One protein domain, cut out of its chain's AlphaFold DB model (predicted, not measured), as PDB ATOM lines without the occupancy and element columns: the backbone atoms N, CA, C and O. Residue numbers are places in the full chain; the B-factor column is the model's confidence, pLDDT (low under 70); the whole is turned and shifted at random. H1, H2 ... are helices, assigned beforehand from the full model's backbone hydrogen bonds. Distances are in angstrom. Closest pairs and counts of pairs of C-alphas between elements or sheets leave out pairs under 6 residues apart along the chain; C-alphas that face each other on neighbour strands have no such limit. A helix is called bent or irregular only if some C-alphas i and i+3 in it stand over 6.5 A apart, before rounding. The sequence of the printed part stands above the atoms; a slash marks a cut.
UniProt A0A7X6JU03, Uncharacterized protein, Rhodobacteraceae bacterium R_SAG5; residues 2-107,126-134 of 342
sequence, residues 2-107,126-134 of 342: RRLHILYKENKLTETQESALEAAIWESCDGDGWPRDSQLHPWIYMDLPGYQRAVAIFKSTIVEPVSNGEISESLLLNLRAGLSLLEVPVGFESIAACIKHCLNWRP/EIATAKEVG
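What this domain is: This is residues 2 to 107 and 126 to 134 of the 342 residues of an uncharacterized protein of Rhodobacteraceae bacterium R_SAG5 (UniProt A0A7X6JU03). An elongated, all-helical domain has a core of three helices, H3, H4 and H5, whose centres make a triangle and each of which touches the other two. H6 packs on H4 and H7 packs on H5 toward one end of the long axis, while H1 and H2 make a loosely joined pair at the other end, touching no helix. The printed part has 115 residues with seven named helices, H1 to H7 in order along the chain, and no named strand. The whole is only just compact, close to loose, with a radius of gyration of the C-alphas of 15.6 A, and its C-alphas span 48 by 28 by 25 A.

Where its parts are: The longest helix is H4, residues 51 to 67, 22.0 A from C-alpha 51 at (116.650, 183.191, 137.025) to C-alpha 67 at (113.427, 169.283, 153.722). It has a kink of 27 degrees near residue 58, and is neither bent nor irregular, but only just: C-alphas 61 and 64 are 6.3 A apart. H3 is residues 42 to 47, 10.0 A. H5, residues 73 to 85, 19.2 A, is irregular, with C-alphas 81 and 84 7.1 A apart. H6 is residues 92 to 104, 18.1 A, and H7 is residues 126 to 134, 12.8 A. H1, residues 2 to 9, 10.7 A, begins with C-alpha 2 at (111.472, 197.777, 141.495), and H2 is residues 15 to 26, 16.3 A.

How they stand to each other: H4 and H5 are the hubs, touching three helices each. With residues 62 to 66 alone H4 touches H5, closest at the C-alphas of Ile 62 and Leu 75, 5.7 A, at a steep tilt of 47 degrees, opposite ways. H3 and H4 form a helical hairpin, closest at the C-alphas of Met 46 and Ala 54, 5.5 A, at 33 degrees, only just shallow. H3 touches H5 at the C-alphas of Trp 43 and Gly 82, 4.7 A. H4 touches H6 at Ser 67 and Cys 98, C-alphas 4.4 A apart, and H5 touches H7 at Glu 73 and Thr 129, C-alphas 4.2 A apart. H1 is close to H2 but not clearly touching, the C-alphas of Tyr 8 and Glu 18 being 7.4 A apart. Every O i to N i+4 pair is within hydrogen-bond range in H1, H2, H6 and H7, against 11 of 13 in H4, 7 of 9 in H5 and 0 of 2 in H3, where 3 of 3 O i to N i+3 pairs are.

The domain as a whole: The two C-alphas farthest apart, of Thr 16 and Arg 106, are 49.3 A apart. Residues 108 to 125 are not printed; C-alphas 107 and 126 across the cut are 5.7 A apart. H2 to H3 is a long link. No printed residue is under 70 in pLDDT.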
ATOM      1  N   ARG A   2     112.938 197.890 141.754       73.31
ATOM      2  CA  ARG A   2     111.472 197.777 141.495       73.31
ATOM      3  C   ARG A   2     110.975 198.277 140.123       73.31
ATOM      4  O   ARG A   2     110.205 197.591 139.472       73.31
ATOM      5  N   ARG A   3     111.426 199.449 139.655       79.69
ATOM      6  CA  ARG A   3     111.053 199.966 138.317       79.69
ATOM      7  C   ARG A   3     111.635 199.135 137.167       79.69
ATOM      8  O   ARG A   3     110.987 198.986 136.145       79.69
ATOM      9  N   LEU A   4     112.847 198.608 137.343       80.88
ATOM     10  CA  LEU A   4     113.512 197.760 136.349       80.88
ATOM     11  C   LEU A   4     112.883 196.366 136.301       80.88
ATOM     12  O   LEU A   4     112.760 195.819 135.217       80.88
ATOM     13  N   HIS A   5     112.414 195.849 137.441       82.69
ATOM     14  CA  HIS A   5     111.623 194.620 137.503       82.69
ATOM     15  C   HIS A   5     110.359 194.721 136.639       82.69
ATOM     16  O   HIS A   5     110.127 193.847 135.818       82.69
ATOM     17  N   ILE A   6     109.598 195.821 136.743       85.81
ATOM     18  CA  ILE A   6     108.409 196.029 135.897       85.81
ATOM     19  C   ILE A   6     108.795 196.048 134.412       85.81
ATOM     20  O   ILE A   6     108.162 195.380 133.608       85.81
ATOM     21  N   LEU A   7     109.855 196.773 134.038       87.25
ATOM     22  CA  LEU A   7     110.304 196.812 132.642       87.25
ATOM     23  C   LEU A   7     110.763 195.443 132.125       87.25
ATOM     24  O   LEU A   7     110.548 195.147 130.952       87.25
ATOM     25  N   TYR A   8     111.383 194.631 132.982       86.94
ATOM     26  CA  TYR A   8     111.786 193.267 132.657       86.94
ATOM     27  C   TYR A   8     110.568 192.352 132.470       86.94
ATOM     28  O   TYR A   8     110.419 191.767 131.404       86.94
ATOM     29  N   LYS A   9     109.640 192.325 133.440       85.81
ATOM     30  CA  LYS A   9     108.406 191.518 133.379       85.81
ATOM     31  C   LYS A   9     107.556 191.851 132.144       85.81
ATOM     32  O   LYS A   9     106.981 190.968 131.519       85.81
ATOM     33  N   GLU A  10     107.538 193.121 131.744       89.88
ATOM     34  CA  GLU A  10     106.811 193.623 130.570       89.88
ATOM     35  C   GLU A  10     107.559 193.433 129.232       89.88
ATOM     36  O   GLU A  10     107.145 193.988 128.204       89.88
ATOM     37  N   ASN A  11     108.682 192.698 129.229       89.69
ATOM     38  CA  ASN A  11     109.553 192.472 128.069       89.69
ATOM     39  C   ASN A  11     109.934 193.785 127.349       89.69
ATOM     40  O   ASN A  11     109.920 193.880 126.119       89.69
ATOM     41  N   LYS A  12     110.203 194.853 128.117       93.12
ATOM     42  CA  LYS A  12     110.576 196.183 127.592       93.12
ATOM     43  C   LYS A  12     112.082 196.418 127.565       93.12
ATOM     44  O   LYS A  12     112.514 197.466 127.082       93.12
ATOM     45  N   LEU A  13     112.868 195.497 128.111       90.88
ATOM     46  CA  LEU A  13     114.322 195.569 128.093       90.88
ATOM     47  C   LEU A  13     114.869 194.892 126.833       90.88
ATOM     48  O   LEU A  13     114.324 193.920 126.328       90.88
ATOM     49  N   THR A  14     115.951 195.447 126.301       93.38
ATOM     50  CA  THR A  14     116.758 194.789 125.264       93.38
ATOM     51  C   THR A  14     117.677 193.744 125.899       93.38
ATOM     52  O   THR A  14     118.067 193.908 127.052       93.38
ATOM     53  N   GLU A  15     118.127 192.741 125.141       92.88
ATOM     54  CA  GLU A  15     119.057 191.701 125.632       92.88
ATOM     55  C   GLU A  15     120.308 192.285 126.316       92.88
ATOM     56  O   GLU A  15     120.786 191.785 127.336       92.88
ATOM     57  N   THR A  16     120.834 193.398 125.788       94.12
ATOM     58  CA  THR A  16     121.976 194.105 126.385       94.12
ATOM     59  C   THR A  16     121.625 194.724 127.739       94.12
ATOM     60  O   THR A  16     122.443 194.697 128.657       94.12
ATOM     61  N   GLN A  17     120.422 195.282 127.879       93.00
ATOM     62  CA  GLN A  17     119.946 195.848 129.143       93.00
ATOM     63  C   GLN A  17     119.644 194.759 130.171       93.00
ATOM     64  O   GLN A  17     119.938 194.960 131.345       93.00
ATOM     65  N   GLU A  18     119.106 193.617 129.743       92.50
ATOM     66  CA  GLU A  18     118.884 192.458 130.613       92.50
ATOM     67  C   GLU A  18     120.202 191.896 131.132       92.50
ATOM     68  O   GLU A  18     120.359 191.742 132.337       92.50
ATOM     69  N   SER A  19     121.187 191.709 130.250       92.88
ATOM     70  CA  SER A  19     122.526 191.242 130.631       92.88
ATOM     71  C   SER A  19     123.224 192.214 131.590       92.88
ATOM     72  O   SER A  19     123.862 191.799 132.556       92.88
ATOM     73  N   ALA A  20     123.097 193.525 131.354       93.00
ATOM     74  CA  ALA A  20     123.644 194.542 132.252       93.00
ATOM     75  C   ALA A  20     122.927 194.558 133.611       93.00
ATOM     76  O   ALA A  20     123.568 194.760 134.643       93.00
ATOM     77  N   LEU A  21     121.608 194.343 133.621       91.44
ATOM     78  CA  LEU A  21     120.819 194.242 134.843       91.44
ATOM     79  C   LEU A  21     121.176 192.977 135.630       91.44
ATOM     80  O   LEU A  21     121.370 193.070 136.837       91.44
ATOM     81  N   GLU A  22     121.317 191.833 134.961       93.25
ATOM     82  CA  GLU A  22     121.794 190.589 135.567       93.25
ATOM     83  C   GLU A  22     123.159 190.803 136.218       93.25
ATOM     84  O   GLU A  22     123.316 190.578 137.416       93.25
ATOM     85  N   ALA A  23     124.129 191.326 135.463       92.94
ATOM     86  CA  ALA A  23     125.455 191.610 135.992       92.94
ATOM     87  C   ALA A  23     125.383 192.510 137.234       92.94
ATOM     88  O   ALA A  23     125.972 192.174 138.253       92.94
ATOM     89  N   ALA A  24     124.597 193.591 137.194       90.94
ATOM     90  CA  ALA A  24     124.450 194.508 138.324       90.94
ATOM     91  C   ALA A  24     123.777 193.875 139.556       90.94
ATOM     92  O   ALA A  24     124.112 194.233 140.684       90.94
ATOM     93  N   ILE A  25     122.824 192.955 139.367       90.88
ATOM     94  CA  ILE A  25     122.183 192.225 140.471       90.88
ATOM     95  C   ILE A  25     123.183 191.262 141.116       90.88
ATOM     96  O   ILE A  25     123.247 191.162 142.338       90.88
ATOM     97  N   TRP A  26     123.965 190.558 140.300       93.31
ATOM     98  CA  TRP A  26     124.770 189.420 140.740       93.31
ATOM     99  C   TRP A  26     126.264 189.726 140.937       93.31
ATOM    100  O   TRP A  26     127.031 188.812 141.251       93.31
ATOM    101  N   GLU A  27     126.690 190.981 140.762       92.19
ATOM    102  CA  GLU A  27     128.078 191.437 140.953       92.19
ATOM    103  C   GLU A  27     128.531 191.316 142.415       92.19
ATOM    104  O   GLU A  27     129.690 191.011 142.686       92.19
ATOM    105  N   SER A  28     127.615 191.528 143.365       85.56
ATOM    106  CA  SER A  28     127.894 191.471 144.801       85.56
ATOM    107  C   SER A  28     126.968 190.474 145.487       85.56
ATOM    108  O   SER A  28     125.820 190.797 145.775       85.56
ATOM    109  N   CYS A  29     127.476 189.275 145.770       90.44
ATOM    110  CA  CYS A  29     126.747 188.233 146.497       90.44
ATOM    111  C   CYS A  29     127.314 188.013 147.904       90.44
ATOM    112  O   CYS A  29     128.520 188.152 148.126       90.44
ATOM    113  N   ASP A  30     126.439 187.639 148.834       87.31
ATOM    114  CA  ASP A  30     126.792 187.173 150.170       87.31
ATOM    115  C   ASP A  30     127.220 185.695 150.172       87.31
ATOM    116  O   ASP A  30     127.292 185.034 149.133       87.31
ATOM    117  N   GLY A  31     127.586 185.179 151.352       83.94
ATOM    118  CA  GLY A  31     128.116 183.818 151.517       83.94
ATOM    119  C   GLY A  31     127.116 182.699 151.208       83.94
ATOM    120  O   GLY A  31     127.532 181.577 150.944       83.94
ATOM    121  N   ASP A  32     125.820 183.007 151.208       85.81
ATOM    122  CA  ASP A  32     124.724 182.119 150.805       85.81
ATOM    123  C   ASP A  32     124.415 182.193 149.295       85.81
ATOM    124  O   ASP A  32     123.567 181.459 148.793       85.81
ATOM    125  N   GLY A  33     125.121 183.056 148.558       90.19
ATOM    126  CA  GLY A  33     124.979 183.240 147.119       90.19
ATOM    127  C   GLY A  33     123.946 184.290 146.702       90.19
ATOM    128  O   GLY A  33     123.934 184.648 145.519       90.19
ATOM    129  N   TRP A  34     123.129 184.818 147.622       92.44
ATOM    130  CA  TRP A  34     122.148 185.863 147.312       92.44
ATOM    131  C   TRP A  34     122.812 187.232 147.118       92.44
ATOM    132  O   TRP A  34     123.876 187.485 147.683       92.44
ATOM    133  N   PRO A  35     122.218 188.146 146.328       91.06
ATOM    134  CA  PRO A  35     122.711 189.514 146.214       91.06
ATOM    135  C   PRO A  35     122.744 190.250 147.561       91.06
ATOM    136  O   PRO A  35     121.733 190.335 148.270       91.06
ATOM    137  N   ARG A  36     123.911 190.818 147.877       86.69
ATOM    138  CA  ARG A  36     124.201 191.532 149.125       86.69
ATOM    139  C   ARG A  36     123.365 192.806 149.262       86.69
ATOM    140  O   ARG A  36     122.994 193.432 148.269       86.69
ATOM    141  N   ASP A  37     123.104 193.205 150.510       77.25
ATOM    142  CA  ASP A  37     122.436 194.464 150.893       77.25
ATOM    143  C   ASP A  37     121.052 194.645 150.256       77.25
ATOM    144  O   ASP A  37     120.515 195.752 150.137       77.25
ATOM    145  N   SER A  38     120.439 193.535 149.854       73.25
ATOM    146  CA  SER A  38     119.111 193.555 149.296       73.25
ATOM    147  C   SER A  38     118.073 193.352 150.392       73.25
ATOM    148  O   SER A  38     118.007 192.326 151.054       73.25
ATOM    149  N   GLN A  39     117.201 194.341 150.575       82.75
ATOM    150  CA  GLN A  39     116.004 194.202 151.417       82.75
ATOM    151  C   GLN A  39     114.904 193.396 150.694       82.75
ATOM    152  O   GLN A  39     113.716 193.678 150.843       82.75
ATOM    153  N   LEU A  40     115.295 192.467 149.818       87.50
ATOM    154  CA  LEU A  40     114.399 191.698 148.966       87.50
ATOM    155  C   LEU A  40     114.356 190.251 149.433       87.50
ATOM    156  O   LEU A  40     115.366 189.681 149.833       87.50
ATOM    157  N   HIS A  41     113.176 189.649 149.341       90.25
ATOM    158  CA  HIS A  41     113.026 188.230 149.604       90.25
ATOM    159  C   HIS A  41     113.664 187.395 148.479       90.25
ATOM    160  O   HIS A  41     113.494 187.752 147.311       90.25
ATOM    161  N   PRO A  42     114.325 186.267 148.806       91.62
ATOM    162  CA  PRO A  42     114.878 185.297 147.860       91.62
ATOM    163  C   PRO A  42     114.032 185.012 146.615       91.62
ATOM    164  O   PRO A  42     114.548 185.023 145.500       91.62
ATOM    165  N   TRP A  43     112.723 184.807 146.776       90.69
ATOM    166  CA  TRP A  43     111.847 184.466 145.652       90.69
ATOM    167  C   TRP A  43     111.724 185.583 144.603       90.69
ATOM    168  O   TRP A  43     111.509 185.281 143.437       90.69
ATOM    169  N   ILE A  44     111.939 186.854 144.972       90.81
ATOM    170  CA  ILE A  44     111.872 187.997 144.041       90.81
ATOM    171  C   ILE A  44     112.947 187.881 142.955       90.81
ATOM    172  O   ILE A  44     112.751 188.334 141.832       90.81
ATOM    173  N   TYR A  45     114.086 187.260 143.264       91.81
ATOM    174  CA  TYR A  45     115.162 187.056 142.294       91.81
ATOM    175  C   TYR A  45     114.837 186.022 141.223       91.81
ATOM    176  O   TYR A  45     115.516 185.992 140.200       91.81
ATOM    177  N   MET A  46     113.813 185.195 141.438       91.56
ATOM    178  CA  MET A  46     113.322 184.289 140.404       91.56
ATOM    179  C   MET A  46     112.506 185.034 139.334       91.56
ATOM    180  O   MET A  46     112.407 184.557 138.214       91.56
ATOM    181  N   ASP A  47     112.035 186.251 139.614       89.94
ATOM    182  CA  ASP A  47     111.362 187.107 138.624       89.94
ATOM    183  C   ASP A  47     112.320 188.134 137.975       89.94
ATOM    184  O   ASP A  47     111.895 189.110 137.351       89.94
ATOM    185  N   LEU A  48     113.636 187.968 138.148       90.62
ATOM    186  CA  LEU A  48     114.669 188.886 137.660       90.62
ATOM    187  C   LEU A  48     115.670 188.176 136.728       90.62
ATOM    188  O   LEU A  48     115.772 186.947 136.747       90.62
ATOM    189  N   PRO A  49     116.460 188.935 135.937       91.25
ATOM    190  CA  PRO A  49     117.544 188.357 135.146       91.25
ATOM    191  C   PRO A  49     118.502 187.508 135.998       91.25
ATOM    192  O   PRO A  49     118.820 187.856 137.140       91.25
ATOM    193  N   GLY A  50     118.976 186.394 135.437       90.62
ATOM    194  CA  GLY A  50     119.734 185.374 136.172       90.62
ATOM    195  C   GLY A  50     118.866 184.343 136.905       90.62
ATOM    196  O   GLY A  50     119.341 183.692 137.836       90.62
ATOM    197  N   TYR A  51     117.612 184.159 136.479       91.06
ATOM    198  CA  TYR A  51     116.650 183.191 137.025       91.06
ATOM    199  C   TYR A  51     117.254 181.816 137.357       91.06
ATOM    200  O   TYR A  51     117.096 181.317 138.468       91.06
ATOM    201  N   GLN A  52     118.017 181.216 136.438       92.31
ATOM    202  CA  GLN A  52     118.618 179.888 136.640       92.31
ATOM    203  C   GLN A  52     119.536 179.842 137.873       92.31
ATOM    204  O   GLN A  52     119.556 178.850 138.606       92.31
ATOM    205  N   ARG A  53     120.268 180.933 138.132       94.12
ATOM    206  CA  ARG A  53     121.109 181.084 139.322       94.12
ATOM    207  C   ARG A  53     120.252 181.243 140.575       94.12
ATOM    208  O   ARG A  53     120.510 180.550 141.556       94.12
ATOM    209  N   ALA A  54     119.220 182.088 140.530       94.25
ATOM    210  CA  ALA A  54     118.282 182.255 141.641       94.25
ATOM    211  C   ALA A  54     117.603 180.933 142.026       94.25
ATOM    212  O   ALA A  54     117.533 180.612 143.206       94.25
ATOM    213  N   VAL A  55     117.178 180.129 141.047       95.06
ATOM    214  CA  VAL A  55     116.567 178.809 141.270       95.06
ATOM    215  C   VAL A  55     117.522 177.853 141.974       95.06
ATOM    216  O   VAL A  55     117.119 177.164 142.912       95.06
ATOM    217  N   ALA A  56     118.780 177.788 141.528       95.00
ATOM    218  CA  ALA A  56     119.776 176.919 142.145       95.00
ATOM    219  C   ALA A  56     120.006 177.302 143.615       95.00
ATOM    220  O   ALA A  56     119.966 176.433 144.488       95.00
ATOM    221  N   ILE A  57     120.155 178.603 143.890       95.44
ATOM    222  CA  ILE A  57     120.326 179.113 145.251       95.44
ATOM    223  C   ILE A  57     119.065 178.826 146.075       95.44
ATOM    224  O   ILE A  57     119.172 178.194 147.118       95.44
ATOM    225  N   PHE A  58     117.871 179.156 145.573       96.69
ATOM    226  CA  PHE A  58     116.589 178.909 146.247       96.69
ATOM    227  C   PHE A  58     116.405 177.444 146.654       96.69
ATOM    228  O   PHE A  58     116.013 177.157 147.786       96.69
ATOM    229  N   LYS A  59     116.734 176.499 145.765       96.25
ATOM    230  CA  LYS A  59     116.678 175.068 146.091       96.25
ATOM    231  C   LYS A  59     117.629 174.718 147.242       96.25
ATOM    232  O   LYS A  59     117.197 174.054 148.177       96.25
ATOM    233  N   SER A  60     118.867 175.211 147.214       96.00
ATOM    234  CA  SER A  60     119.874 174.911 148.246       96.00
ATOM    235  C   SER A  60     119.691 175.658 149.575       96.00
ATOM    236  O   SER A  60     120.046 175.132 150.622       96.00
ATOM    237  N   THR A  61     119.138 176.875 149.569       96.12
ATOM    238  CA  THR A  61     119.057 177.728 150.770       96.12
ATOM    239  C   THR A  61     117.666 177.777 151.386       96.12
ATOM    240  O   THR A  61     117.534 178.232 152.517       96.12
ATOM    241  N   ILE A  62     116.620 177.376 150.654       96.94
ATOM    242  CA  ILE A  62     115.230 177.398 151.138       96.94
ATOM    243  C   ILE A  62     114.645 175.986 151.158       96.94
ATOM    244  O   ILE A  62     114.234 175.511 152.213       96.94
ATOM    245  N   VAL A  63     114.615 175.301 150.011       97.50
ATOM    246  CA  VAL A  63     113.957 173.985 149.903       97.50
ATOM    247  C   VAL A  63     114.716 172.919 150.690       97.50
ATOM    248  O   VAL A  63     114.113 172.198 151.481       97.50
ATOM    249  N   GLU A  64     116.032 172.825 150.498       97.62
ATOM    250  CA  GLU A  64     116.870 171.822 151.155       97.62
ATOM    251  C   GLU A  64     116.848 171.950 152.693       97.62
ATOM    252  O   GLU A  64     116.523 170.950 153.340       97.62
ATOM    253  N   PRO A  65     117.047 173.136 153.307       98.12
ATOM    254  CA  PRO A  65     116.940 173.297 154.759       98.12
ATOM    255  C   PRO A  65     115.585 172.865 155.323       98.12
ATOM    256  O   PRO A  65     115.538 172.102 156.289       98.12
ATOM    257  N   VAL A  66     114.473 173.256 154.688       98.12
ATOM    258  CA  VAL A  66     113.130 172.844 155.135       98.12
ATOM    259  C   VAL A  66     112.945 171.332 154.998       98.12
ATOM    260  O   VAL A  66     112.391 170.691 155.893       98.12
ATOM    261  N   SER A  67     113.457 170.736 153.918       97.88
ATOM    262  CA  SER A  67     113.427 169.283 153.722       97.88
ATOM    263  C   SER A  67     114.308 168.519 154.718       97.88
ATOM    264  O   SER A  67     114.026 167.358 154.994       97.88
ATOM    265  N   ASN A  68     115.314 169.180 155.297       97.94
ATOM    266  CA  ASN A  68     116.183 168.654 156.352       97.94
ATOM    267  C   ASN A  68     115.656 168.947 157.772       97.94
ATOM    268  O   ASN A  68     116.263 168.527 158.757       97.94
ATOM    269  N   GLY A  69     114.517 169.638 157.891       97.31
ATOM    270  CA  GLY A  69     113.841 169.906 159.160       97.31
ATOM    271  C   GLY A  69     114.096 171.279 159.773       97.31
ATOM    272  O   GLY A  69     113.642 171.524 160.893       97.31
ATOM    273  N   GLU A  70     114.763 172.189 159.066       97.62
ATOM    274  CA  GLU A  70     114.897 173.578 159.496       97.62
ATOM    275  C   GLU A  70     113.604 174.345 159.206       97.62
ATOM    276  O   GLU A  70     113.261 174.631 158.060       97.62
ATOM    277  N   ILE A  71     112.870 174.686 160.266       97.56
ATOM    278  CA  ILE A  71     111.587 175.384 160.171       97.56
ATOM    279  C   ILE A  71     111.704 176.749 160.848       97.56
ATOM    280  O   ILE A  71     111.909 176.839 162.056       97.56
ATOM    281  N   SER A  72     111.552 177.812 160.061       96.56
ATOM    282  CA  SER A  72     111.491 179.195 160.536       96.56
ATOM    283  C   SER A  72     110.516 180.007 159.688       96.56
ATOM    284  O   SER A  72     110.254 179.656 158.535       96.56
ATOM    285  N   GLU A  73     110.005 181.110 160.237       96.12
ATOM    286  CA  GLU A  73     109.139 182.050 159.514       96.12
ATOM    287  C   GLU A  73     109.720 182.441 158.144       96.12
ATOM    288  O   GLU A  73     109.040 182.319 157.127       96.12
ATOM    289  N   SER A  74     110.990 182.861 158.094       95.31
ATOM    290  CA  SER A  74     111.627 183.327 156.855       95.31
ATOM    291  C   SER A  74     111.717 182.225 155.796       95.31
ATOM    292  O   SER A  74     111.378 182.460 154.632       95.31
ATOM    293  N   LEU A  75     112.124 181.011 156.182       97.12
ATOM    294  CA  LEU A  75     112.205 179.878 155.255       97.12
ATOM    295  C   LEU A  75     110.825 179.536 154.689       97.12
ATOM    296  O   LEU A  75     110.668 179.416 153.475       97.12
ATOM    297  N   LEU A  76     109.814 179.441 155.553       98.12
ATOM    298  CA  LEU A  76     108.457 179.074 155.154       98.12
ATOM    299  C   LEU A  76     107.767 180.156 154.320       98.12
ATOM    300  O   LEU A  76     107.080 179.823 153.358       98.12
ATOM    301  N   LEU A  77     107.989 181.436 154.626       96.81
ATOM    302  CA  LEU A  77     107.476 182.549 153.828       96.81
ATOM    303  C   LEU A  77     108.049 182.510 152.408       96.81
ATOM    304  O   LEU A  77     107.306 182.660 151.434       96.81
ATOM    305  N   ASN A  78     109.362 182.289 152.283       96.44
ATOM    306  CA  ASN A  78     110.022 182.173 150.986       96.44
ATOM    307  C   ASN A  78     109.585 180.920 150.230       96.44
ATOM    308  O   ASN A  78     109.357 180.993 149.027       96.44
ATOM    309  N   LEU A  79     109.414 179.796 150.926       97.00
ATOM    310  CA  LEU A  79     108.897 178.566 150.340       97.00
ATOM    311  C   LEU A  79     107.474 178.762 149.807       97.00
ATOM    312  O   LEU A  79     107.200 178.429 148.657       97.00
ATOM    313  N   ARG A  80     106.598 179.382 150.609       96.19
ATOM    314  CA  ARG A  80     105.214 179.697 150.242       96.19
ATOM    315  C   ARG A  80     105.135 180.522 148.963       96.19
ATOM    316  O   ARG A  80     104.301 180.228 148.115       96.19
ATOM    317  N   ALA A  81     105.949 181.571 148.863       94.31
ATOM    318  CA  ALA A  81     105.905 182.508 147.744       94.31
ATOM    319  C   ALA A  81     106.687 182.022 146.513       94.31
ATOM    320  O   ALA A  81     106.308 182.327 145.390       94.31
ATOM    321  N   GLY A  82     107.781 181.287 146.718       93.94
ATOM    322  CA  GLY A  82     108.711 180.939 145.650       93.94
ATOM    323  C   GLY A  82     108.456 179.594 144.976       93.94
ATOM    324  O   GLY A  82     108.813 179.429 143.815       93.94
ATOM    325  N   LEU A  83     107.836 178.620 145.648       95.00
ATOM    326  CA  LEU A  83     107.771 177.259 145.102       95.00
ATOM    327  C   LEU A  83     107.029 177.177 143.755       95.00
ATOM    328  O   LEU A  83     107.442 176.416 142.885       95.00
ATOM    329  N   SER A  84     105.975 177.976 143.565       90.81
ATOM    330  CA  SER A  84     105.197 178.022 142.317       90.81
ATOM    331  C   SER A  84     105.901 178.741 141.165       90.81
ATOM    332  O   SER A  84     105.459 178.613 140.029       90.81
ATOM    333  N   LEU A  85     106.973 179.492 141.439       91.00
ATOM    334  CA  LEU A  85     107.751 180.207 140.418       91.00
ATOM    335  C   LEU A  85     108.794 179.304 139.740       91.00
ATOM    336  O   LEU A  85     109.472 179.722 138.807       91.00
ATOM    337  N   LEU A  86     108.955 178.063 140.209       91.44
ATOM    338  CA  LEU A  86     109.927 177.125 139.664       91.44
ATOM    339  C   LEU A  86     109.399 176.452 138.389       91.44
ATOM    340  O   LEU A  86     108.521 175.598 138.447       91.44
ATOM    341  N   GLU A  87     110.027 176.747 137.253       88.44
ATOM    342  CA  GLU A  87     109.805 176.055 135.970       88.44
ATOM    343  C   GLU A  87     110.052 174.543 136.063       88.44
ATOM    344  O   GLU A  87     109.335 173.747 135.460       88.44
ATOM    345  N   VAL A  88     111.090 174.141 136.808       86.88
ATOM    346  CA  VAL A  88     111.410 172.730 137.056       86.88
ATOM    347  C   VAL A  88     110.963 172.371 138.471       86.88
ATOM    348  O   VAL A  88     111.640 172.796 139.426       86.88
ATOM    349  N   PRO A  89     109.899 171.553 138.613       88.94
ATOM    350  CA  PRO A  89     109.356 171.174 139.905       88.94
ATOM    351  C   PRO A  89     110.417 170.576 140.824       88.94
ATOM    352  O   PRO A  89     111.362 169.903 140.398       88.94
ATOM    353  N   VAL A  90     110.255 170.827 142.117       92.81
ATOM    354  CA  VAL A  90     111.010 170.126 143.152       92.81
ATOM    355  C   VAL A  90     110.552 168.665 143.175       92.81
ATOM    356  O   VAL A  90     109.365 168.381 143.025       92.81
ATOM    357  N   GLY A  91     111.490 167.733 143.349       94.50
ATOM    358  CA  GLY A  91     111.168 166.310 143.421       94.50
ATOM    359  C   GLY A  91     110.205 165.997 144.569       94.50
ATOM    360  O   GLY A  91     110.298 166.589 145.648       94.50
ATOM    361  N   PHE A  92     109.305 165.035 144.347       95.19
ATOM    362  CA  PHE A  92     108.291 164.635 145.327       95.19
ATOM    363  C   PHE A  92     108.887 164.308 146.703       95.19
ATOM    364  O   PHE A  92     108.323 164.709 147.713       95.19
ATOM    365  N   GLU A  93     110.046 163.644 146.759       95.56
ATOM    366  CA  GLU A  93     110.710 163.289 148.021       95.56
ATOM    367  C   GLU A  93     111.028 164.520 148.883       95.56
ATOM    368  O   GLU A  93     110.735 164.527 150.078       95.56
ATOM    369  N   SER A  94     111.550 165.596 148.282       96.88
ATOM    370  CA  SER A  94     111.846 166.840 148.999       96.88
ATOM    371  C   SER A  94     110.569 167.552 149.452       96.88
ATOM    372  O   SER A  94     110.522 168.054 150.574       96.88
ATOM    373  N   ILE A  95     109.514 167.562 148.626       97.81
ATOM    374  CA  ILE A  95     108.206 168.126 149.004       97.81
ATOM    375  C   ILE A  95     107.586 167.336 150.160       97.81
ATOM    376  O   ILE A  95     107.159 167.927 151.153       97.81
ATOM    377  N   ALA A  96     107.585 166.007 150.076       97.00
ATOM    378  CA  ALA A  96     107.076 165.126 151.120       97.00
ATOM    379  C   ALA A  96     107.855 165.299 152.434       97.00
ATOM    380  O   ALA A  96     107.242 165.350 153.503       97.00
ATOM    381  N   ALA A  97     109.180 165.460 152.366       97.62
ATOM    382  CA  ALA A  97     110.010 165.769 153.526       97.62
ATOM    383  C   ALA A  97     109.641 167.130 154.143       97.62
ATOM    384  O   ALA A  97     109.385 167.200 155.347       97.62
ATOM    385  N   CYS A  98     109.497 168.184 153.332       98.38
ATOM    386  CA  CYS A  98     109.051 169.499 153.806       98.38
ATOM    387  C   CYS A  98     107.687 169.420 154.512       98.38
ATOM    388  O   CYS A  98     107.524 169.962 155.605       98.38
ATOM    389  N   ILE A  99     106.716 168.708 153.920       98.44
ATOM    390  CA  ILE A  99     105.392 168.491 154.524       98.44
ATOM    391  C   ILE A  99     105.542 167.785 155.870       98.44
ATOM    392  O   ILE A  99     105.010 168.255 156.872       98.44
ATOM    393  N   LYS A 100     106.297 166.684 155.919       97.81
ATOM    394  CA  LYS A 100     106.524 165.918 157.148       97.81
ATOM    395  C   LYS A 100     107.134 166.780 158.252       97.81
ATOM    396  O   LYS A 100     106.675 166.715 159.391       97.81
ATOM    397  N   HIS A 101     108.129 167.603 157.939       98.19
ATOM    398  CA  HIS A 101     108.745 168.495 158.918       98.19
ATOM    399  C   HIS A 101     107.790 169.600 159.386       98.19
ATOM    400  O   HIS A 101     107.712 169.851 160.587       98.19
ATOM    401  N   CYS A 102     106.979 170.167 158.489       98.00
ATOM    402  CA  CYS A 102     105.924 171.117 158.851       98.00
ATOM    403  C   CYS A 102     104.872 170.496 159.789       98.00
ATOM    404  O   CYS A 102     104.508 171.097 160.796       98.00
ATOM    405  N   LEU A 103     104.411 169.273 159.506       97.06
ATOM    406  CA  LEU A 103     103.422 168.557 160.328       97.06
ATOM    407  C   LEU A 103     103.971 168.166 161.713       97.06
ATOM    408  O   LEU A 103     103.236 168.130 162.708       97.06
ATOM    409  N   ASN A 104     105.274 167.896 161.798       96.62
ATOM    410  CA  ASN A 104     105.953 167.551 163.046       96.62
ATOM    411  C   ASN A 104     106.430 168.769 163.843       96.62
ATOM    412  O   ASN A 104     106.812 168.614 165.002       96.62
ATOM    413  N   TRP A 105     106.380 169.970 163.266       96.81
ATOM    414  CA  TRP A 105     106.803 171.184 163.948       96.81
ATOM    415  C   TRP A 105     105.941 171.464 165.184       96.81
ATOM    416  O   TRP A 105     104.709 171.327 165.165       96.81
ATOM    417  N   ARG A 106     106.590 171.848 166.281       94.56
ATOM    418  CA  ARG A 106     105.961 172.246 167.542       94.56
ATOM    419  C   ARG A 106     106.655 173.508 168.050       94.56
ATOM    420  O   ARG A 106     107.877 173.582 167.911       94.56
ATOM    421  N   PRO A 107     105.908 174.452 168.649       91.69
ATOM    422  CA  PRO A 107     106.519 175.624 169.243       91.69
ATOM    423  C   PRO A 107     107.447 175.197 170.376       91.69
ATOM    424  O   PRO A 107     107.151 174.241 171.105       91.69
ATOM    425  N   GLU A 126     107.845 182.282 167.314       91.81
ATOM    426  CA  GLU A 126     107.159 180.984 167.306       91.81
ATOM    427  C   GLU A 126     105.720 181.120 166.776       91.81
ATOM    428  O   GLU A 126     105.278 180.301 165.968       91.81
ATOM    429  N   ILE A 127     105.004 182.196 167.138       91.81
ATOM    430  CA  ILE A 127     103.675 182.509 166.580       91.81
ATOM    431  C   ILE A 127     103.765 182.774 165.071       91.81
ATOM    432  O   ILE A 127     102.949 182.259 164.300       91.81
ATOM    433  N   ALA A 128     104.755 183.554 164.633       93.69
ATOM    434  CA  ALA A 128     104.963 183.858 163.221       93.69
ATOM    435  C   ALA A 128     105.340 182.602 162.414       93.69
ATOM    436  O   ALA A 128     104.799 182.364 161.333       93.69
ATOM    437  N   THR A 129     106.176 181.734 162.983       96.38
ATOM    438  CA  THR A 129     106.533 180.442 162.388       96.38
ATOM    439  C   THR A 129     105.309 179.530 162.291       96.38
ATOM    440  O   THR A 129     105.024 179.023 161.209       96.38
ATOM    441  N   ALA A 130     104.517 179.388 163.362       96.06
ATOM    442  CA  ALA A 130     103.272 178.612 163.344       96.06
ATOM    443  C   ALA A 130     102.309 179.105 162.255       96.06
ATOM    444  O   ALA A 130     101.724 178.308 161.519       96.06
ATOM    445  N   LYS A 131     102.164 180.428 162.124       96.06
ATOM    446  CA  LYS A 131     101.344 181.054 161.085       96.06
ATOM    447  C   LYS A 131     101.808 180.630 159.691       96.06
ATOM    448  O   LYS A 131     100.979 180.194 158.886       96.06
ATOM    449  N   GLU A 132     103.107 180.725 159.421       97.38
ATOM    450  CA  GLU A 132     103.677 180.364 158.124       97.38
ATOM    451  C   GLU A 132     103.651 178.855 157.851       97.38
ATOM    452  O   GLU A 132     103.486 178.480 156.695       97.38
ATOM    453  N   VAL A 133     103.673 177.979 158.868       98.25
ATOM    454  CA  VAL A 133     103.494 176.524 158.666       98.25
ATOM    455  C   VAL A 133     102.166 176.239 157.962       98.25
ATOM    456  O   VAL A 133     102.146 175.586 156.917       98.25
ATOM    457  N   GLY A 134     101.049 176.750 158.490       97.69
ATOM    458  CA  GLY A 134      99.736 176.499 157.888       97.69
ATOM    459  C   GLY A 134      99.595 177.105 156.488       97.69
ATOM    460  O   GLY A 134      99.019 176.471 155.603       97.69
TER     461      GLY A 134